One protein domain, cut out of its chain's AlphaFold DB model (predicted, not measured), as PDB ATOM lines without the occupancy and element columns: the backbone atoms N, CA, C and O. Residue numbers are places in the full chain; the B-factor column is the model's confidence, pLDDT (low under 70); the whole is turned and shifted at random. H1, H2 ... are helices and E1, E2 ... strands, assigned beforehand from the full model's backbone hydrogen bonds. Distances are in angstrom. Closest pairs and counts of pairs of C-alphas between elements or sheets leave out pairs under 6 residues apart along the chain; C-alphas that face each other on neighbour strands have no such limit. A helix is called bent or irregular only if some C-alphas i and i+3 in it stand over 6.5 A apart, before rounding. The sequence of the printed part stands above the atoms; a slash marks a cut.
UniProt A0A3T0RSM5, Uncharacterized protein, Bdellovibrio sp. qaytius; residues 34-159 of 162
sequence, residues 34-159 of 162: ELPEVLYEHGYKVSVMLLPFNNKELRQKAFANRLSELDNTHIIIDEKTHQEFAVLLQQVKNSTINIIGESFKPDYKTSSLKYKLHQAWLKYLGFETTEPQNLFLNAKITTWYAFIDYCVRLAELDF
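Overview. This is residues 34 to 159 of the 162 residues of an uncharacterized protein of Bdellovibrio sp. qaytius (UniProt A0A3T0RSM5). A small two-stranded sheet, E2 and E3, lies in the middle of the body, between H7 on one side and H4 with H2 beyond it on the other, while E1 runs near E2. At one end of the model H5 and H6 lie away from this body in a loose, open arm of the chain, joined to it by the long stretch 101 to 112. The printed part has 126 residues with seven named helices and three named strands, in the order H1 E1 H2 H3 E2 H4 E3 H5 H6 H7; the sheet, order E2 E3, is parallel and the class is mostly helix. The whole is loose, with a radius of gyration of the C-alphas of 17.6 A and spans of 51 by 36 by 23 A.

Along the chain. E2 is residues 74 to 78, 13.3 A long, with C-alpha 74 at (159.206, 118.327, 121.430), and E3 is residues 96 to 100, 12.9 A. Between them H4, residues 79 to 89, spans 12.7 A; it is irregular, with C-alphas 84 and 87 8.2 A apart. H7, residues 141 to 157, is the longest helix at 24.2 A, ending at C-alpha 157 (149.437, 122.160, 120.231). H1 is residues 35 to 41, starting at C-alpha 35 (155.264, 104.125, 122.613), 10.0 A; E1 is residues 46 to 49, 10.3 A. H2 is residues 56 to 65, 14.1 A; H3, residues 67 to 70, 5.6 A; H5, residues 113 to 124, 16.7 A; H6, residues 132 to 136, 6.5 A.

Arrangement. E2 and E3 are parallel at 26 degrees, with N 75 and O 96 2.8 A apart and N 98 and O 75 2.8 A apart, within hydrogen-bond range. E2, H4 and E3 form a strand-helix-strand unit, two parallel neighbour strands with a helix between, and its crossover is right-handed. The closest C-alphas of H4 and E3 are those of Glu 79 and Ile 99, 5.6 A apart; those of E2 and H7 are His 74 and Leu 154, 7.3 A. E1 is near E2 but pairs with no named strand. H1 and H7 only just touch, with 3 pairs of C-alphas within 8 A, by residues 148 to 152 of H7 alone; the closest are Leu 35 and Ile 148, 7.5 A, at a steep tilt of 56 degrees, the same way. H2 and H4 are close but not clearly touching, Ala 64 to Leu 88 at 6.9 A between C-alphas, as are H3 and H4, Leu 67 to Leu 88 at 7.6 A. H2 and H3 meet only through their link. H5 and H6 are apart, and so are H6 and H7. Every O i to N i+4 pair is within hydrogen-bond range in H1, H2, H5, H6 and H7; in H4 it is 5 of 7, and H3 is too short for such a pair.

Size, cuts and confidence. The two C-alphas farthest apart are those of Gly 126 and Phe 159, 55.7 A. The printed part has no cut. The link from E3 to H5 is long, with 12 residues. Mean pLDDT of the printed part is 71.6; it is under 70 at residue 54 and in residues 101 to 122, 127 to 149 and 157 to 159.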
ATOM      1  N   GLU A  34     156.552 100.248 123.658       70.31
ATOM      2  CA  GLU A  34     155.942 100.318 122.319       70.31
ATOM      3  C   GLU A  34     155.489 101.749 121.961       70.31
ATOM      4  O   GLU A  34     154.905 101.969 120.907       70.31
ATOM      5  N   LEU A  35     155.755 102.754 122.812       73.44
ATOM      6  CA  LEU A  35     155.264 104.125 122.613       73.44
ATOM      7  C   LEU A  35     155.628 104.711 121.244       73.44
ATOM      8  O   LEU A  35     154.739 105.279 120.608       73.44
ATOM      9  N   PRO A  36     156.888 104.605 120.762       78.19
ATOM     10  CA  PRO A  36     157.229 105.155 119.459       78.19
ATOM     11  C   PRO A  36     156.465 104.472 118.321       78.19
ATOM     12  O   PRO A  36     156.077 105.139 117.372       78.19
ATOM     13  N   GLU A  37     156.239 103.161 118.429       73.81
ATOM     14  CA  GLU A  37     155.512 102.369 117.431       73.81
ATOM     15  C   GLU A  37     154.038 102.792 117.405       73.81
ATOM     16  O   GLU A  37     153.536 103.178 116.354       73.81
ATOM     17  N   VAL A  38     153.390 102.869 118.575       72.00
ATOM     18  CA  VAL A  38     151.994 103.316 118.702       72.00
ATOM     19  C   VAL A  38     151.809 104.732 118.155       72.00
ATOM     20  O   VAL A  38     150.892 104.974 117.379       72.00
ATOM     21  N   LEU A  39     152.660 105.690 118.522       73.69
ATOM     22  CA  LEU A  39     152.534 107.067 118.028       73.69
ATOM     23  C   LEU A  39     152.772 107.157 116.513       73.69
ATOM     24  O   LEU A  39     152.063 107.887 115.819       73.69
ATOM     25  N   TYR A  40     153.731 106.391 115.993       77.69
ATOM     26  CA  TYR A  40     154.012 106.343 114.562       77.69
ATOM     27  C   TYR A  40     152.838 105.776 113.755       77.69
ATOM     28  O   TYR A  40     152.452 106.371 112.750       77.69
ATOM     29  N   GLU A  41     152.224 104.682 114.219       71.31
ATOM     30  CA  GLU A  41     151.038 104.077 113.591       71.31
ATOM     31  C   GLU A  41     149.851 105.048 113.495       71.31
ATOM     32  O   GLU A  41     149.035 104.942 112.581       71.31
ATOM     33  N   HIS A  42     149.787 106.036 114.390       71.12
ATOM     34  CA  HIS A  42     148.747 107.068 114.402       71.12
ATOM     35  C   HIS A  42     149.157 108.367 113.693       71.12
ATOM     36  O   HIS A  42     148.430 109.357 113.758       71.12
ATOM     37  N   GLY A  43     150.283 108.364 112.972       71.19
ATOM     38  CA  GLY A  43     150.714 109.467 112.108       71.19
ATOM     39  C   GLY A  43     151.617 110.504 112.781       71.19
ATOM     40  O   GLY A  43     151.923 111.529 112.171       71.19
ATOM     41  N   TYR A  44     152.078 110.262 114.011       79.31
ATOM     42  CA  TYR A  44     152.975 111.178 114.714       79.31
ATOM     43  C   TYR A  44     154.446 110.852 114.436       79.31
ATOM     44  O   TYR A  44     154.898 109.711 114.552       79.31
ATOM     45  N   LYS A  45     155.245 111.878 114.125       85.56
ATOM     46  CA  LYS A  45     156.703 111.720 114.016       85.56
ATOM     47  C   LYS A  45     157.331 111.641 115.405       85.56
ATOM     48  O   LYS A  45     157.362 112.634 116.127       85.56
ATOM     49  N   VAL A  46     157.885 110.484 115.749       85.19
ATOM     50  CA  VAL A  46     158.549 110.226 117.031       85.19
ATOM     51  C   VAL A  46     159.897 109.544 116.814       85.19
ATOM     52  O   VAL A  46     160.039 108.674 115.956       85.19
ATOM     53  N   SER A  47     160.919 109.935 117.577       87.56
ATOM     54  CA  SER A  47     162.224 109.265 117.556       87.56
ATOM     55  C   SER A  47     162.863 109.214 118.938       87.56
ATOM     56  O   SER A  47     162.582 110.038 119.808       87.56
ATOM     57  N   VAL A  48     163.746 108.233 119.140       86.31
ATOM     58  CA  VAL A  48     164.414 107.998 120.424       86.31
ATOM     59  C   VAL A  48     165.900 108.327 120.315       86.31
ATOM     60  O   VAL A  48     166.621 107.764 119.489       86.31
ATOM     61  N   MET A  49     166.388 109.200 121.194       87.62
ATOM     62  CA  MET A  49     167.814 109.441 121.386       87.62
ATOM     63  C   MET A  49     168.351 108.507 122.467       87.62
ATOM     64  O   MET A  49     168.197 108.744 123.666       87.62
ATOM     65  N   LEU A  50     168.994 107.428 122.025       83.88
ATOM     66  CA  LEU A  50     169.718 106.516 122.902       83.88
ATOM     67  C   LEU A  50     171.092 107.099 123.259       83.88
ATOM     68  O   LEU A  50     171.880 107.421 122.371       83.88
ATOM     69  N   LEU A  51     171.379 107.193 124.558       83.06
ATOM     70  CA  LEU A  51     172.676 107.614 125.099       83.06
ATOM     71  C   LEU A  51     173.430 106.418 125.698       83.06
ATOM     72  O   LEU A  51     172.776 105.451 126.063       83.06
ATOM     73  N   PRO A  52     174.769 106.450 125.833       79.12
ATOM     74  CA  PRO A  52     175.529 105.446 126.593       79.12
ATOM     75  C   PRO A  52     175.048 105.332 128.053       79.12
ATOM     76  O   PRO A  52     174.336 106.208 128.526       79.12
ATOM     77  N   PHE A  53     175.403 104.277 128.798       72.44
ATOM     78  CA  PHE A  53     174.884 104.079 130.176       72.44
ATOM     79  C   PHE A  53     175.958 104.186 131.247       72.44
ATOM     80  O   PHE A  53     175.755 104.827 132.271       72.44
ATOM     81  N   ASN A  54     177.107 103.568 130.992       67.56
ATOM     82  CA  ASN A  54     178.056 103.233 132.050       67.56
ATOM     83  C   ASN A  54     179.038 104.362 132.383       67.56
ATOM     84  O   ASN A  54     179.851 104.207 133.285       67.56
ATOM     85  N   ASN A  55     179.004 105.480 131.655       78.62
ATOM     86  CA  ASN A  55     179.963 106.561 131.848       78.62
ATOM     87  C   ASN A  55     179.318 107.922 131.558       78.62
ATOM     88  O   ASN A  55     178.893 108.188 130.432       78.62
ATOM     89  N   LYS A  56     179.279 108.779 132.581       83.69
ATOM     90  CA  LYS A  56     178.719 110.135 132.529       83.69
ATOM     91  C   LYS A  56     179.404 111.018 131.480       83.69
ATOM     92  O   LYS A  56     178.721 111.711 130.737       83.69
ATOM     93  N   GLU A  57     180.726 110.955 131.356       86.19
ATOM     94  CA  GLU A  57     181.476 111.731 130.359       86.19
ATOM     95  C   GLU A  57     181.153 111.271 128.936       86.19
ATOM     96  O   GLU A  57     180.880 112.090 128.058       86.19
ATOM     97  N   LEU A  58     181.099 109.952 128.703       85.44
ATOM     98  CA  LEU A  58     180.689 109.411 127.402       85.44
ATOM     99  C   LEU A  58     179.246 109.790 127.067       85.44
ATOM    100  O   LEU A  58     178.938 110.044 125.903       85.44
ATOM    101  N   ARG A  59     178.366 109.851 128.069       88.31
ATOM    102  CA  ARG A  59     176.986 110.314 127.900       88.31
ATOM    103  C   ARG A  59     176.910 111.780 127.530       88.31
ATOM    104  O   ARG A  59     176.243 112.096 126.552       88.31
ATOM    105  N   GLN A  60     177.622 112.644 128.247       89.56
ATOM    106  CA  GLN A  60     177.696 114.069 127.928       89.56
ATOM    107  C   GLN A  60     178.263 114.300 126.528       89.56
ATOM    108  O   GLN A  60     177.678 115.052 125.755       89.56
ATOM    109  N   LYS A  61     179.336 113.594 126.155       90.62
ATOM    110  CA  LYS A  61     179.916 113.673 124.809       90.62
ATOM    111  C   LYS A  61     178.940 113.193 123.733       90.62
ATOM    112  O   LYS A  61     178.768 113.858 122.717       90.62
ATOM    113  N   ALA A  62     178.277 112.056 123.949       89.94
ATOM    114  CA  ALA A  62     177.295 111.525 123.005       89.94
ATOM    115  C   ALA A  62     176.063 112.431 122.870       89.94
ATOM    116  O   ALA A  62     175.555 112.594 121.763       89.94
ATOM    117  N   PHE A  63     175.604 113.028 123.972       91.88
ATOM    118  CA  PHE A  63     174.505 113.987 123.974       91.88
ATOM    119  C   PHE A  63     174.895 115.270 123.233       91.88
ATOM    120  O   PHE A  63     174.182 115.685 122.326       91.88
ATOM    121  N   ALA A  64     176.069 115.836 123.532       92.94
ATOM    122  CA  ALA A  64     176.593 117.022 122.856       92.94
ATOM    123  C   ALA A  64     176.747 116.809 121.339       92.94
ATOM    124  O   ALA A  64     176.326 117.652 120.552       92.94
ATOM    125  N   ASN A  65     177.263 115.650 120.916       93.62
ATOM    126  CA  ASN A  65     177.418 115.312 119.494       93.62
ATOM    127  C   ASN A  65     176.088 115.208 118.733       93.62
ATOM    128  O   ASN A  65     176.083 115.253 117.506       93.62
ATOM    129  N   ARG A  66     174.975 115.017 119.446       93.38
ATOM    130  CA  ARG A  66     173.639 114.811 118.874       93.38
ATOM    131  C   ARG A  66     172.675 115.936 119.237       93.38
ATOM    132  O   ARG A  66     171.475 115.806 119.011       93.38
ATOM    133  N   LEU A  67     173.185 117.036 119.790       92.94
ATOM    134  CA  LEU A  67     172.378 118.133 120.316       92.94
ATOM    135  C   LEU A  67     171.513 118.789 119.231       92.94
ATOM    136  O   LEU A  67     170.358 119.109 119.481       92.94
ATOM    137  N   SER A  68     172.036 118.888 118.007       92.19
ATOM    138  CA  SER A  68     171.309 119.404 116.841       92.19
ATOM    139  C   SER A  68     170.108 118.546 116.434       92.19
ATOM    140  O   SER A  68     169.182 119.053 115.812       92.19
ATOM    141  N   GLU A  69     170.060 117.260 116.812       91.75
ATOM    142  CA  GLU A  69     168.872 116.426 116.587       91.75
ATOM    143  C   GLU A  69     167.680 116.835 117.464       91.75
ATOM    144  O   GLU A  69     166.585 116.291 117.288       91.75
ATOM    145  N   LEU A  70     167.909 117.697 118.458       92.00
ATOM    146  CA  LEU A  70     166.876 118.201 119.350       92.00
ATOM    147  C   LEU A  70     166.248 119.496 118.834       92.00
ATOM    148  O   LEU A  70     165.183 119.844 119.326       92.00
ATOM    149  N   ASP A  71     166.847 120.183 117.857       91.75
ATOM    150  CA  ASP A  71     166.316 121.444 117.335       91.75
ATOM    151  C   ASP A  71     164.963 121.248 116.633       91.75
ATOM    152  O   ASP A  71     164.767 120.310 115.859       91.75
ATOM    153  N   ASN A  72     164.036 122.184 116.856       90.12
ATOM    154  CA  ASN A  72     162.658 122.131 116.355       90.12
ATOM    155  C   ASN A  72     161.892 120.861 116.779       90.12
ATOM    156  O   ASN A  72     161.083 120.348 116.007       90.12
ATOM    157  N   THR A  73     162.129 120.339 117.987       90.56
ATOM    158  CA  THR A  73     161.447 119.130 118.480       90.56
ATOM    159  C   THR A  73     160.708 119.353 119.799       90.56
ATOM    160  O   THR A  73     160.996 120.273 120.570       90.56
ATOM    161  N   HIS A  74     159.741 118.484 120.084       89.44
ATOM    162  CA  HIS A  74     159.206 118.327 121.430       89.44
ATOM    163  C   HIS A  74     160.058 117.305 122.176       89.44
ATOM    164  O   HIS A  74     159.918 116.095 121.992       89.44
ATOM    165  N   ILE A  75     160.957 117.799 123.016       90.44
ATOM    166  CA  ILE A  75     161.870 116.978 123.800       90.44
ATOM    167  C   ILE A  75     161.106 116.439 124.997       90.44
ATOM    168  O   ILE A  75     160.491 117.196 125.746       90.44
ATOM    169  N   ILE A  76     161.165 115.129 125.180       87.75
ATOM    170  CA  ILE A  76     160.609 114.431 126.330       87.75
ATOM    171  C   ILE A  76     161.768 113.727 127.028       87.75
ATOM    172  O   ILE A  76     162.472 112.917 126.420       87.75
ATOM    173  N   ILE A  77     161.996 114.069 128.290       85.56
ATOM    174  CA  ILE A  77     163.198 113.690 129.034       85.56
ATOM    175  C   ILE A  77     162.843 113.456 130.502       85.56
ATOM    176  O   ILE A  77     161.995 114.149 131.057       85.56
ATOM    177  N   ASP A  78     163.466 112.474 131.148       80.50
ATOM    178  CA  ASP A  78     163.271 112.278 132.583       80.50
ATOM    179  C   ASP A  78     164.019 113.337 133.406       80.50
ATOM    180  O   ASP A  78     165.022 113.906 132.971       80.50
ATOM    181  N   GLU A  79     163.541 113.577 134.622       80.06
ATOM    182  CA  GLU A  79     164.077 114.594 135.528       80.06
ATOM    183  C   GLU A  79     165.581 114.447 135.804       80.06
ATOM    184  O   GLU A  79     166.314 115.438 135.780       80.06
ATOM    185  N   LYS A  80     166.075 113.219 135.999       80.62
ATOM    186  CA  LYS A  80     167.495 112.967 136.302       80.62
ATOM    187  C   LYS A  80     168.374 113.304 135.099       80.62
ATOM    188  O   LYS A  80     169.419 113.936 135.245       80.62
ATOM    189  N   THR A  81     167.930 112.940 133.905       83.50
ATOM    190  CA  THR A  81     168.627 113.244 132.644       83.50
ATOM    191  C   THR A  81     168.547 114.715 132.280       83.50
ATOM    192  O   THR A  81     169.514 115.274 131.763       83.50
ATOM    193  N   HIS A  82     167.426 115.368 132.587       87.50
ATOM    194  CA  HIS A  82     167.296 116.812 132.449       87.50
ATOM    195  C   HIS A  82     168.324 117.538 133.323       87.50
ATOM    196  O   HIS A  82     169.054 118.391 132.826       87.50
ATOM    197  N   GLN A  83     168.436 117.160 134.601       87.94
ATOM    198  CA  GLN A  83     169.440 117.721 135.510       87.94
ATOM    199  C   GLN A  83     170.873 117.468 135.010       87.94
ATOM    200  O   GLN A  83     171.716 118.359 135.078       87.94
ATOM    201  N   GLU A  84     171.147 116.280 134.462       87.81
ATOM    202  CA  GLU A  84     172.461 115.913 133.918       87.81
ATOM    203  C   GLU A  84     172.886 116.777 132.717       87.81
ATOM    204  O   GLU A  84     174.074 117.089 132.580       87.81
ATOM    205  N   PHE A  85     171.937 117.177 131.864       90.75
ATOM    206  CA  PHE A  85     172.205 117.899 130.615       90.75
ATOM    207  C   PHE A  85     171.647 119.323 130.570       90.75
ATOM    208  O   PHE A  85     171.637 119.925 129.497       90.75
ATOM    209  N   ALA A  86     171.232 119.893 131.704       90.38
ATOM    210  CA  ALA A  86     170.578 121.202 131.775       90.38
ATOM    211  C   ALA A  86     171.344 122.305 131.021       90.38
ATOM    212  O   ALA A  86     170.750 123.076 130.275       90.38
ATOM    213  N   VAL A  87     172.675 122.335 131.150       92.88
ATOM    214  CA  VAL A  87     173.541 123.317 130.469       92.88
ATOM    215  C   VAL A  87     173.553 123.125 128.948       92.88
ATOM    216  O   VAL A  87     173.539 124.096 128.199       92.88
ATOM    217  N   LEU A  88     173.571 121.878 128.471       91.38
ATOM    218  CA  LEU A  88     173.563 121.581 127.034       91.38
ATOM    219  C   LEU A  88     172.180 121.846 126.429       91.38
ATOM    220  O   LEU A  88     172.079 122.374 125.328       91.38
ATOM    221  N   LEU A  89     171.113 121.548 127.173       91.31
ATOM    222  CA  LEU A  89     169.730 121.776 126.752       91.31
ATOM    223  C   LEU A  89     169.404 123.257 126.515       91.31
ATOM    224  O   LEU A  89     168.583 123.554 125.654       91.31
ATOM    225  N   GLN A  90     170.080 124.184 127.201       90.56
ATOM    226  CA  GLN A  90     169.941 125.629 126.955       90.56
ATOM    227  C   GLN A  90     170.370 126.053 125.541       90.56
ATOM    228  O   GLN A  90     169.995 127.130 125.086       90.56
ATOM    229  N   GLN A  91     171.163 125.234 124.848       92.19
ATOM    230  CA  GLN A  91     171.660 125.541 123.505       92.19
ATOM    231  C   GLN A  91     170.679 125.117 122.402       92.19
ATOM    232  O   GLN A  91     170.863 125.501 121.247       92.19
ATOM    233  N   VAL A  92     169.657 124.325 122.746       91.88
ATOM    234  CA  VAL A  92     168.681 123.806 121.786       91.88
ATOM    235  C   VAL A  92     167.701 124.902 121.379       91.88
ATOM    236  O   VAL A  92     167.179 125.637 122.220       91.88
ATOM    237  N   LYS A  93     167.414 125.001 120.080       90.25
ATOM    238  CA  LYS A  93     166.573 126.059 119.510       90.25
ATOM    239  C   LYS A  93     165.179 125.549 119.161       90.25
ATOM    240  O   LYS A  93     164.993 124.398 118.763       90.25
ATOM    241  N   ASN A  94     164.190 126.439 119.278       88.25
ATOM    242  CA  ASN A  94     162.805 126.235 118.825       88.25
ATOM    243  C   ASN A  94     162.129 124.952 119.349       88.25
ATOM    244  O   ASN A  94     161.267 124.367 118.690       88.25
ATOM    245  N   SER A  95     162.513 124.514 120.546       89.19
ATOM    246  CA  SER A  95     162.113 123.220 121.101       89.19
ATOM    247  C   SER A  95     161.439 123.386 122.450       89.19
ATOM    248  O   SER A  95     161.746 124.313 123.196       89.19
ATOM    249  N   THR A  96     160.510 122.490 122.772       88.69
ATOM    250  CA  THR A  96     159.910 122.436 124.114       88.69
ATOM    251  C   THR A  96     160.568 121.324 124.910       88.69
ATOM    252  O   THR A  96     160.702 120.219 124.387       88.69
ATOM    253  N   ILE A  97     160.912 121.577 126.169       87.44
ATOM    254  CA  ILE A  97     161.465 120.564 127.070       87.44
ATOM    255  C   ILE A  97     160.363 120.119 128.030       87.44
ATOM    256  O   ILE A  97     159.882 120.906 128.841       87.44
ATOM    257  N   ASN A  98     159.976 118.852 127.930       84.25
ATOM    258  CA  ASN A  98     158.935 118.235 128.740       84.25
ATOM    259  C   ASN A  98     159.589 117.240 129.700       84.25
ATOM    260  O   ASN A  98     160.094 116.193 129.284       84.25
ATOM    261  N   ILE A  99     159.614 117.608 130.980       81.00
ATOM    262  CA  ILE A  99     160.291 116.848 132.030       81.00
ATOM    263  C   ILE A  99     159.312 115.857 132.650       81.00
ATOM    264  O   ILE A  99     158.226 116.232 133.095       81.00
ATOM    265  N   ILE A 100     159.721 114.596 132.718       73.81
ATOM    266  CA  ILE A 100     158.960 113.514 133.334       73.81
ATOM    267  C   ILE A 100     159.605 113.147 134.678       73.81
ATOM    268  O   ILE A 100     160.746 112.687 134.718       73.81
ATOM    269  N   GLY A 101     158.875 113.353 135.778       62.03
ATOM    270  CA  GLY A 101     159.319 113.019 137.140       62.03
ATOM    271  C   GLY A 101     158.958 111.595 137.589       62.03
ATOM    272  O   GLY A 101     158.249 110.864 136.895       62.03
ATOM    273  N   GLU A 102     159.398 111.209 138.794       52.72
ATOM    274  CA  GLU A 102     159.194 109.868 139.395       52.72
ATOM    275  C   GLU A 102     157.715 109.461 139.598       52.72
ATOM    276  O   GLU A 102     157.409 108.285 139.823       52.72
ATOM    277  N   SER A 103     156.781 110.410 139.487       45.81
ATOM    278  CA  SER A 103     155.330 110.178 139.492       45.81
ATOM    279  C   SER A 103     154.810 109.539 138.198       45.81
ATOM    280  O   SER A 103     153.704 108.994 138.178       45.81
ATOM    281  N   PHE A 104     155.612 109.543 137.132       44.66
ATOM    282  CA  PHE A 104     155.305 108.870 135.883       44.66
ATOM    283  C   PHE A 104     155.885 107.453 135.881       44.66
ATOM    284  O   PHE A 104     157.035 107.208 135.518       44.66
ATOM    285  N   LYS A 105     155.071 106.495 136.322       45.16
ATOM    286  CA  LYS A 105     155.413 105.072 136.312       45.16
ATOM    287  C   LYS A 105     154.649 104.395 135.171       45.16
ATOM    288  O   LYS A 105     153.462 104.122 135.338       45.16
ATOM    289  N   PRO A 106     155.263 104.167 134.001       41.12
ATOM    290  CA  PRO A 106     154.640 103.346 132.973       41.12
ATOM    291  C   PRO A 106     154.460 101.912 133.495       41.12
ATOM    292  O   PRO A 106     155.383 101.308 134.046       41.12
ATOM    293  N   ASP A 107     153.237 101.406 133.354       38.12
ATOM    294  CA  ASP A 107     152.837 100.047 133.711       38.12
ATOM    295  C   ASP A 107     153.372  99.078 132.649       38.12
ATOM    296  O   ASP A 107     152.983  99.150 131.482       38.12
ATOM    297  N   TYR A 108     154.280  98.181 133.034       46.03
ATOM    298  CA  TYR A 108     154.806  97.154 132.137       46.03
ATOM    299  C   TYR A 108     154.473  95.764 132.674       46.03
ATOM    300  O   TYR A 108     155.082  95.266 133.623       46.03
ATOM    301  N   LYS A 109     153.563  95.070 131.986       41.03
ATOM    302  CA  LYS A 109     153.391  93.623 132.126       41.03
ATOM    303  C   LYS A 109     154.470  92.914 131.320       41.03
ATOM    304  O   LYS A 109     154.259  92.614 130.154       41.03
ATOM    305  N   THR A 110     155.624  92.663 131.933       42.28
ATOM    306  CA  THR A 110     156.421  91.422 131.799       42.28
ATOM    307  C   THR A 110     157.809  91.632 132.401       42.28
ATOM    308  O   THR A 110     158.574  92.506 132.002       42.28
ATOM    309  N   SER A 111     158.171  90.799 133.378       47.91
ATOM    310  CA  SER A 111     159.557  90.698 133.828       47.91
ATOM    311  C   SER A 111     160.368  89.992 132.741       47.91
ATOM    312  O   SER A 111     160.162  88.807 132.471       47.91
ATOM    313  N   SER A 112     161.278  90.723 132.092       51.88
ATOM    314  CA  SER A 112     162.193  90.135 131.112       51.88
ATOM    315  C   SER A 112     163.003  88.993 131.739       51.88
ATOM    316  O   SER A 112     163.330  89.009 132.929       51.88
ATOM    317  N   LEU A 113     163.357  87.981 130.941       49.56
ATOM    318  CA  LEU A 113     164.121  86.809 131.399       49.56
ATOM    319  C   LEU A 113     165.436  87.210 132.103       49.56
ATOM    320  O   LEU A 113     165.849  86.595 133.082       49.56
ATOM    321  N   LYS A 114     166.045  88.305 131.632       48.69
ATOM    322  CA  LYS A 114     167.253  88.921 132.199       48.69
ATOM    323  C   LYS A 114     167.031  89.441 133.622       48.69
ATOM    324  O   LYS A 114     167.904  89.277 134.469       48.69
ATOM    325  N   TYR A 115     165.859  90.011 133.905       50.28
ATOM    326  CA  TYR A 115     165.496  90.476 135.243       50.28
ATOM    327  C   TYR A 115     165.296  89.308 136.217       50.28
ATOM    328  O   TYR A 115     165.791  89.357 137.340       50.28
ATOM    329  N   LYS A 116     164.668  88.212 135.770       56.00
ATOM    330  CA  LYS A 116     164.517  86.992 136.585       56.00
ATOM    331  C   LYS A 116     165.868  86.349 136.922       56.00
ATOM    332  O   LYS A 116     166.089  85.959 138.065       56.00
ATOM    333  N   LEU A 117     166.783  86.290 135.953       59.84
ATOM    334  CA  LEU A 117     168.160  85.820 136.158       59.84
ATOM    335  C   LEU A 117     168.918  86.692 137.166       59.84
ATOM    336  O   LEU A 117     169.597  86.176 138.048       59.84
ATOM    337  N   HIS A 118     168.757  88.009 137.076       56.19
ATOM    338  CA  HIS A 118     169.364  88.936 138.022       56.19
ATOM    339  C   HIS A 118     168.790  88.798 139.443       56.19
ATOM    340  O   HIS A 118     169.547  88.803 140.409       56.19
ATOM    341  N   GLN A 119     167.474  88.609 139.589       60.12
ATOM    342  CA  GLN A 119     166.855  88.335 140.891       60.12
ATOM    343  C   GLN A 119     167.356  87.020 141.495       60.12
ATOM    344  O   GLN A 119     167.634  86.966 142.690       60.12
ATOM    345  N   ALA A 120     167.516  85.975 140.682       68.44
ATOM    346  CA  ALA A 120     168.090  84.713 141.138       68.44
ATOM    347  C   ALA A 120     169.540  84.890 141.625       68.44
ATOM    348  O   ALA A 120     169.905  84.358 142.670       68.44
ATOM    349  N   TRP A 121     170.337  85.693 140.915       62.91
ATOM    350  CA  TRP A 121     171.709  86.023 141.308       62.91
ATOM    351  C   TRP A 121     171.779  86.822 142.617       62.91
ATOM    352  O   TRP A 121     172.574  86.504 143.496       62.91
ATOM    353  N   LEU A 122     170.924  87.831 142.788       56.62
ATOM    354  CA  LEU A 122     170.868  88.615 144.025       56.62
ATOM    355  C   LEU A 122     170.393  87.784 145.225       56.62
ATOM    356  O   LEU A 122     170.978  87.900 146.300       56.62
ATOM    357  N   LYS A 123     169.402  86.900 145.027       73.44
ATOM    358  CA  LYS A 123     168.978  85.929 146.051       73.44
ATOM    359  C   LYS A 123     170.117  84.986 146.435       73.44
ATOM    360  O   LYS A 123     170.306  84.719 147.616       73.44
ATOM    361  N   TYR A 124     170.894  84.516 145.458       79.44
ATOM    362  CA  TYR A 124     172.074  83.683 145.703       79.44
ATOM    363  C   TYR A 124     173.145  84.408 146.535       79.44
ATOM    364  O   TYR A 124     173.785  83.799 147.385       79.44
ATOM    365  N   LEU A 125     173.298  85.719 146.343       72.94
ATOM    366  CA  LEU A 125     174.217  86.560 147.114       72.94
ATOM    367  C   LEU A 125     173.659  87.022 148.477       72.94
ATOM    368  O   LEU A 125     174.328  87.784 149.171       72.94
ATOM    369  N   GLY A 126     172.459  86.583 148.871       73.12
ATOM    370  CA  GLY A 126     171.853  86.918 150.166       73.12
ATOM    371  C   GLY A 126     171.238  88.319 150.250       73.12
ATOM    372  O   GLY A 126     170.926  88.776 151.346       73.12
ATOM    373  N   PHE A 127     171.050  89.008 149.120       62.78
ATOM    374  CA  PHE A 127     170.365  90.301 149.090       62.78
ATOM    375  C   PHE A 127     168.844  90.119 149.029       62.78
ATOM    376  O   PHE A 127     168.333  89.272 148.294       62.78
ATOM    377  N   GLU A 128     168.106  90.968 149.750       56.25
ATOM    378  CA  GLU A 128     166.656  91.054 149.593       56.25
ATOM    379  C   GLU A 128     166.310  91.571 148.192       56.25
ATOM    380  O   GLU A 128     166.723  92.652 147.773       56.25
ATOM    381  N   THR A 129     165.532  90.789 147.444       55.03
ATOM    382  CA  THR A 129     165.022  91.192 146.132       55.03
ATOM    383  C   THR A 129     163.535  91.473 146.228       55.03
ATOM    384  O   THR A 129     162.762  90.578 146.575       55.03
ATOM    385  N   THR A 130     163.109  92.676 145.857       50.25
ATOM    386  CA  THR A 130     161.685  92.993 145.731       50.25
ATOM    387  C   THR A 130     161.090  92.197 144.572       50.25
ATOM    388  O   THR A 130     161.644  92.183 143.468       50.25
ATOM    389  N   GLU A 131     159.972  91.508 144.807       50.16
ATOM    390  CA  GLU A 131     159.292  90.796 143.729       50.16
ATOM    391  C   GLU A 131     158.817  91.788 142.658       50.16
ATOM    392  O   GLU A 131     158.401  92.895 143.009       50.16
ATOM    393  N   PRO A 132     158.842  91.426 141.358       44.62
ATOM    394  CA  PRO A 132     158.461  92.353 140.291       44.62
ATOM    395  C   PRO A 132     157.054  92.921 140.535       44.62
ATOM    396  O   PRO A 132     156.820  94.114 140.410       44.62
ATOM    397  N   GLN A 133     156.136  92.075 140.994       41.94
ATOM    398  CA  GLN A 133     154.787  92.459 141.394       41.94
ATOM    399  C   GLN A 133     154.754  93.549 142.481       41.94
ATOM    400  O   GLN A 133     153.969  94.482 142.374       41.94
ATOM    401  N   ASN A 134     155.681  93.546 143.438       43.81
ATOM    402  CA  ASN A 134     155.732  94.537 144.518       43.81
ATOM    403  C   ASN A 134     156.430  95.856 144.127       43.81
ATOM    404  O   ASN A 134     156.287  96.848 144.834       43.81
ATOM    405  N   LEU A 135     157.156  95.900 143.002       45.62
ATOM    406  CA  LEU A 135     157.726  97.139 142.445       45.62
ATOM    407  C   LEU A 135     156.720  97.922 141.584       45.62
ATOM    408  O   LEU A 135     156.885  99.129 141.394       45.62
ATOM    409  N   PHE A 136     155.690  97.241 141.067       45.91
ATOM    410  CA  PHE A 136     154.821  97.757 140.002       45.91
ATOM    411  C   PHE A 136     153.315  97.711 140.312       45.91
ATOM    412  O   PHE A 136     152.520  98.263 139.553       45.91
ATOM    413  N   LEU A 137     152.895  97.148 141.446       36.50
ATOM    414  CA  LEU A 137     151.532  97.308 141.958       36.50
ATOM    415  C   LEU A 137     151.340  98.755 142.439       36.50
ATOM    416  O   LEU A 137     151.613  99.043 143.597       36.50
ATOM    417  N   ASN A 138     150.966  99.674 141.533       40.00
ATOM    418  CA  ASN A 138     150.044 100.810 141.775       40.00
ATOM    419  C   ASN A 138     150.047 101.905 140.689       40.00
ATOM    420  O   ASN A 138     149.291 102.870 140.807       40.00
ATOM    421  N   ALA A 139     150.819 101.784 139.609       39.91
ATOM    422  CA  ALA A 139     150.706 102.726 138.496       39.91
ATOM    423  C   ALA A 139     149.753 102.165 137.437       39.91
ATOM    424  O   ALA A 139     150.122 101.320 136.637       39.91
ATOM    425  N   LYS A 140     148.486 102.576 137.506       50.00
ATOM    426  CA  LYS A 140     147.403 102.109 136.633       50.00
ATOM    427  C   LYS A 140     147.737 102.324 135.146       50.00
ATOM    428  O   LYS A 140     148.293 103.352 134.779       50.00
ATOM    429  N   ILE A 141     147.214 101.443 134.292       47.19
ATOM    430  CA  ILE A 141     146.959 101.611 132.843       47.19
ATOM    431  C   ILE A 141     146.561 103.055 132.440       47.19
ATOM    432  O   ILE A 141     146.903 103.524 131.358       47.19
ATOM    433  N   THR A 142     145.877 103.794 133.321       48.25
ATOM    434  CA  THR A 142     145.531 105.211 133.135       48.25
ATOM    435  C   THR A 142     146.743 106.130 132.977       48.25
ATOM    436  O   THR A 142     146.652 107.096 132.237       48.25
ATOM    437  N   THR A 143     147.871 105.846 133.633       57.28
ATOM    438  CA  THR A 143     149.105 106.642 133.537       57.28
ATOM    439  C   THR A 143     149.752 106.489 132.163       57.28
ATOM    440  O   THR A 143     150.248 107.463 131.610       57.28
ATOM    441  N   TRP A 144     149.696 105.289 131.577       58.88
ATOM    442  CA  TRP A 144     150.173 105.048 130.216       58.88
ATOM    443  C   TRP A 144     149.303 105.751 129.172       58.88
ATOM    444  O   TRP A 144     149.823 106.456 128.313       58.88
ATOM    445  N   TYR A 145     147.977 105.632 129.284       60.19
ATOM    446  CA  TYR A 145     147.072 106.332 128.371       60.19
ATOM    447  C   TYR A 145     147.149 107.851 128.517       60.19
ATOM    448  O   TYR A 145     147.277 108.536 127.511       60.19
ATOM    449  N   ALA A 146     147.215 108.372 129.746       62.00
ATOM    450  CA  ALA A 146     147.425 109.799 129.986       62.00
ATOM    451  C   ALA A 146     148.738 110.308 129.372       62.00
ATOM    452  O   ALA A 146     148.828 111.468 128.978       62.00
ATOM    453  N   PHE A 147     149.757 109.452 129.266       69.44
ATOM    454  CA  PHE A 147     151.009 109.812 128.612       69.44
ATOM    455  C   PHE A 147     150.919 109.859 127.102       69.44
ATOM    456  O   PHE A 147     151.478 110.762 126.485       69.44
ATOM    457  N   ILE A 148     150.239 108.876 126.513       67.50
ATOM    458  CA  ILE A 148     149.971 108.864 125.080       67.50
ATOM    459  C   ILE A 148     149.144 110.102 124.728       67.50
ATOM    460  O   ILE A 148     149.553 110.853 123.847       67.50
ATOM    461  N   ASP A 149     148.078 110.379 125.481       67.50
ATOM    462  CA  ASP A 149     147.250 111.577 125.317       67.50
ATOM    463  C   ASP A 149     148.075 112.862 125.468       67.50
ATOM    464  O   ASP A 149     147.904 113.813 124.709       67.50
ATOM    465  N   TYR A 150     149.016 112.896 126.413       71.69
ATOM    466  CA  TYR A 150     149.938 114.016 126.573       71.69
ATOM    467  C   TYR A 150     150.872 114.189 125.364       71.69
ATOM    468  O   TYR A 150     151.035 115.308 124.879       71.69
ATOM    469  N   CYS A 151     151.452 113.104 124.844       73.06
ATOM    470  CA  CYS A 151     152.305 113.131 123.652       73.06
ATOM    471  C   CYS A 151     151.533 113.601 122.412       73.06
ATOM    472  O   CYS A 151     152.029 114.429 121.650       73.06
ATOM    473  N   VAL A 152     150.310 113.097 122.244       73.56
ATOM    474  CA  VAL A 152     149.377 113.498 121.187       73.56
ATOM    475  C   VAL A 152     149.058 114.985 121.302       73.56
ATOM    476  O   VAL A 152     149.260 115.736 120.351       73.56
ATOM    477  N   ARG A 153     148.675 115.444 122.499       75.81
ATOM    478  CA  ARG A 153     148.387 116.856 122.756       75.81
ATOM    479  C   ARG A 153     149.586 117.749 122.449       75.81
ATOM    480  O   ARG A 153     149.399 118.804 121.858       75.81
ATOM    481  N   LEU A 154     150.802 117.357 122.834       75.25
ATOM    482  CA  LEU A 154     152.015 118.113 122.504       75.25
ATOM    483  C   LEU A 154     152.183 118.274 120.994       75.25
ATOM    484  O   LEU A 154     152.400 119.387 120.527       75.25
ATOM    485  N   ALA A 155     152.031 117.182 120.249       75.06
ATOM    486  CA  ALA A 155     152.150 117.193 118.800       75.06
ATOM    487  C   ALA A 155     151.050 118.021 118.102       75.06
ATOM    488  O   ALA A 155     151.277 118.532 117.006       75.06
ATOM    489  N   GLU A 156     149.879 118.161 118.726       72.94
ATOM    490  CA  GLU A 156     148.734 118.922 118.205       72.94
ATOM    491  C   GLU A 156     148.712 120.397 118.640       72.94
ATOM    492  O   GLU A 156     148.132 121.228 117.942       72.94
ATOM    493  N   LEU A 157     149.363 120.767 119.751       68.69
ATOM    494  CA  LEU A 157     149.437 122.160 120.231       68.69
ATOM    495  C   LEU A 157     150.059 123.111 119.195       68.69
ATOM    496  O   LEU A 157     149.684 124.282 119.117       68.69
ATOM    497  N   ASP A 158     150.963 122.601 118.363       63.31
ATOM    498  CA  ASP A 158     151.583 123.356 117.272       63.31
ATOM    499  C   ASP A 158     150.617 123.725 116.142       63.31
ATOM    500  O   ASP A 158     150.920 124.624 115.359       63.31
ATOM    501  N   PHE A 159     149.473 123.044 116.046       56.00
ATOM    502  CA  PHE A 159     148.432 123.352 115.068       56.00
ATOM    503  C   PHE A 159     147.469 124.440 115.564       56.00
ATOM    504  O   PHE A 159     146.947 125.206 114.769       56.00
TER     505      PHE A 159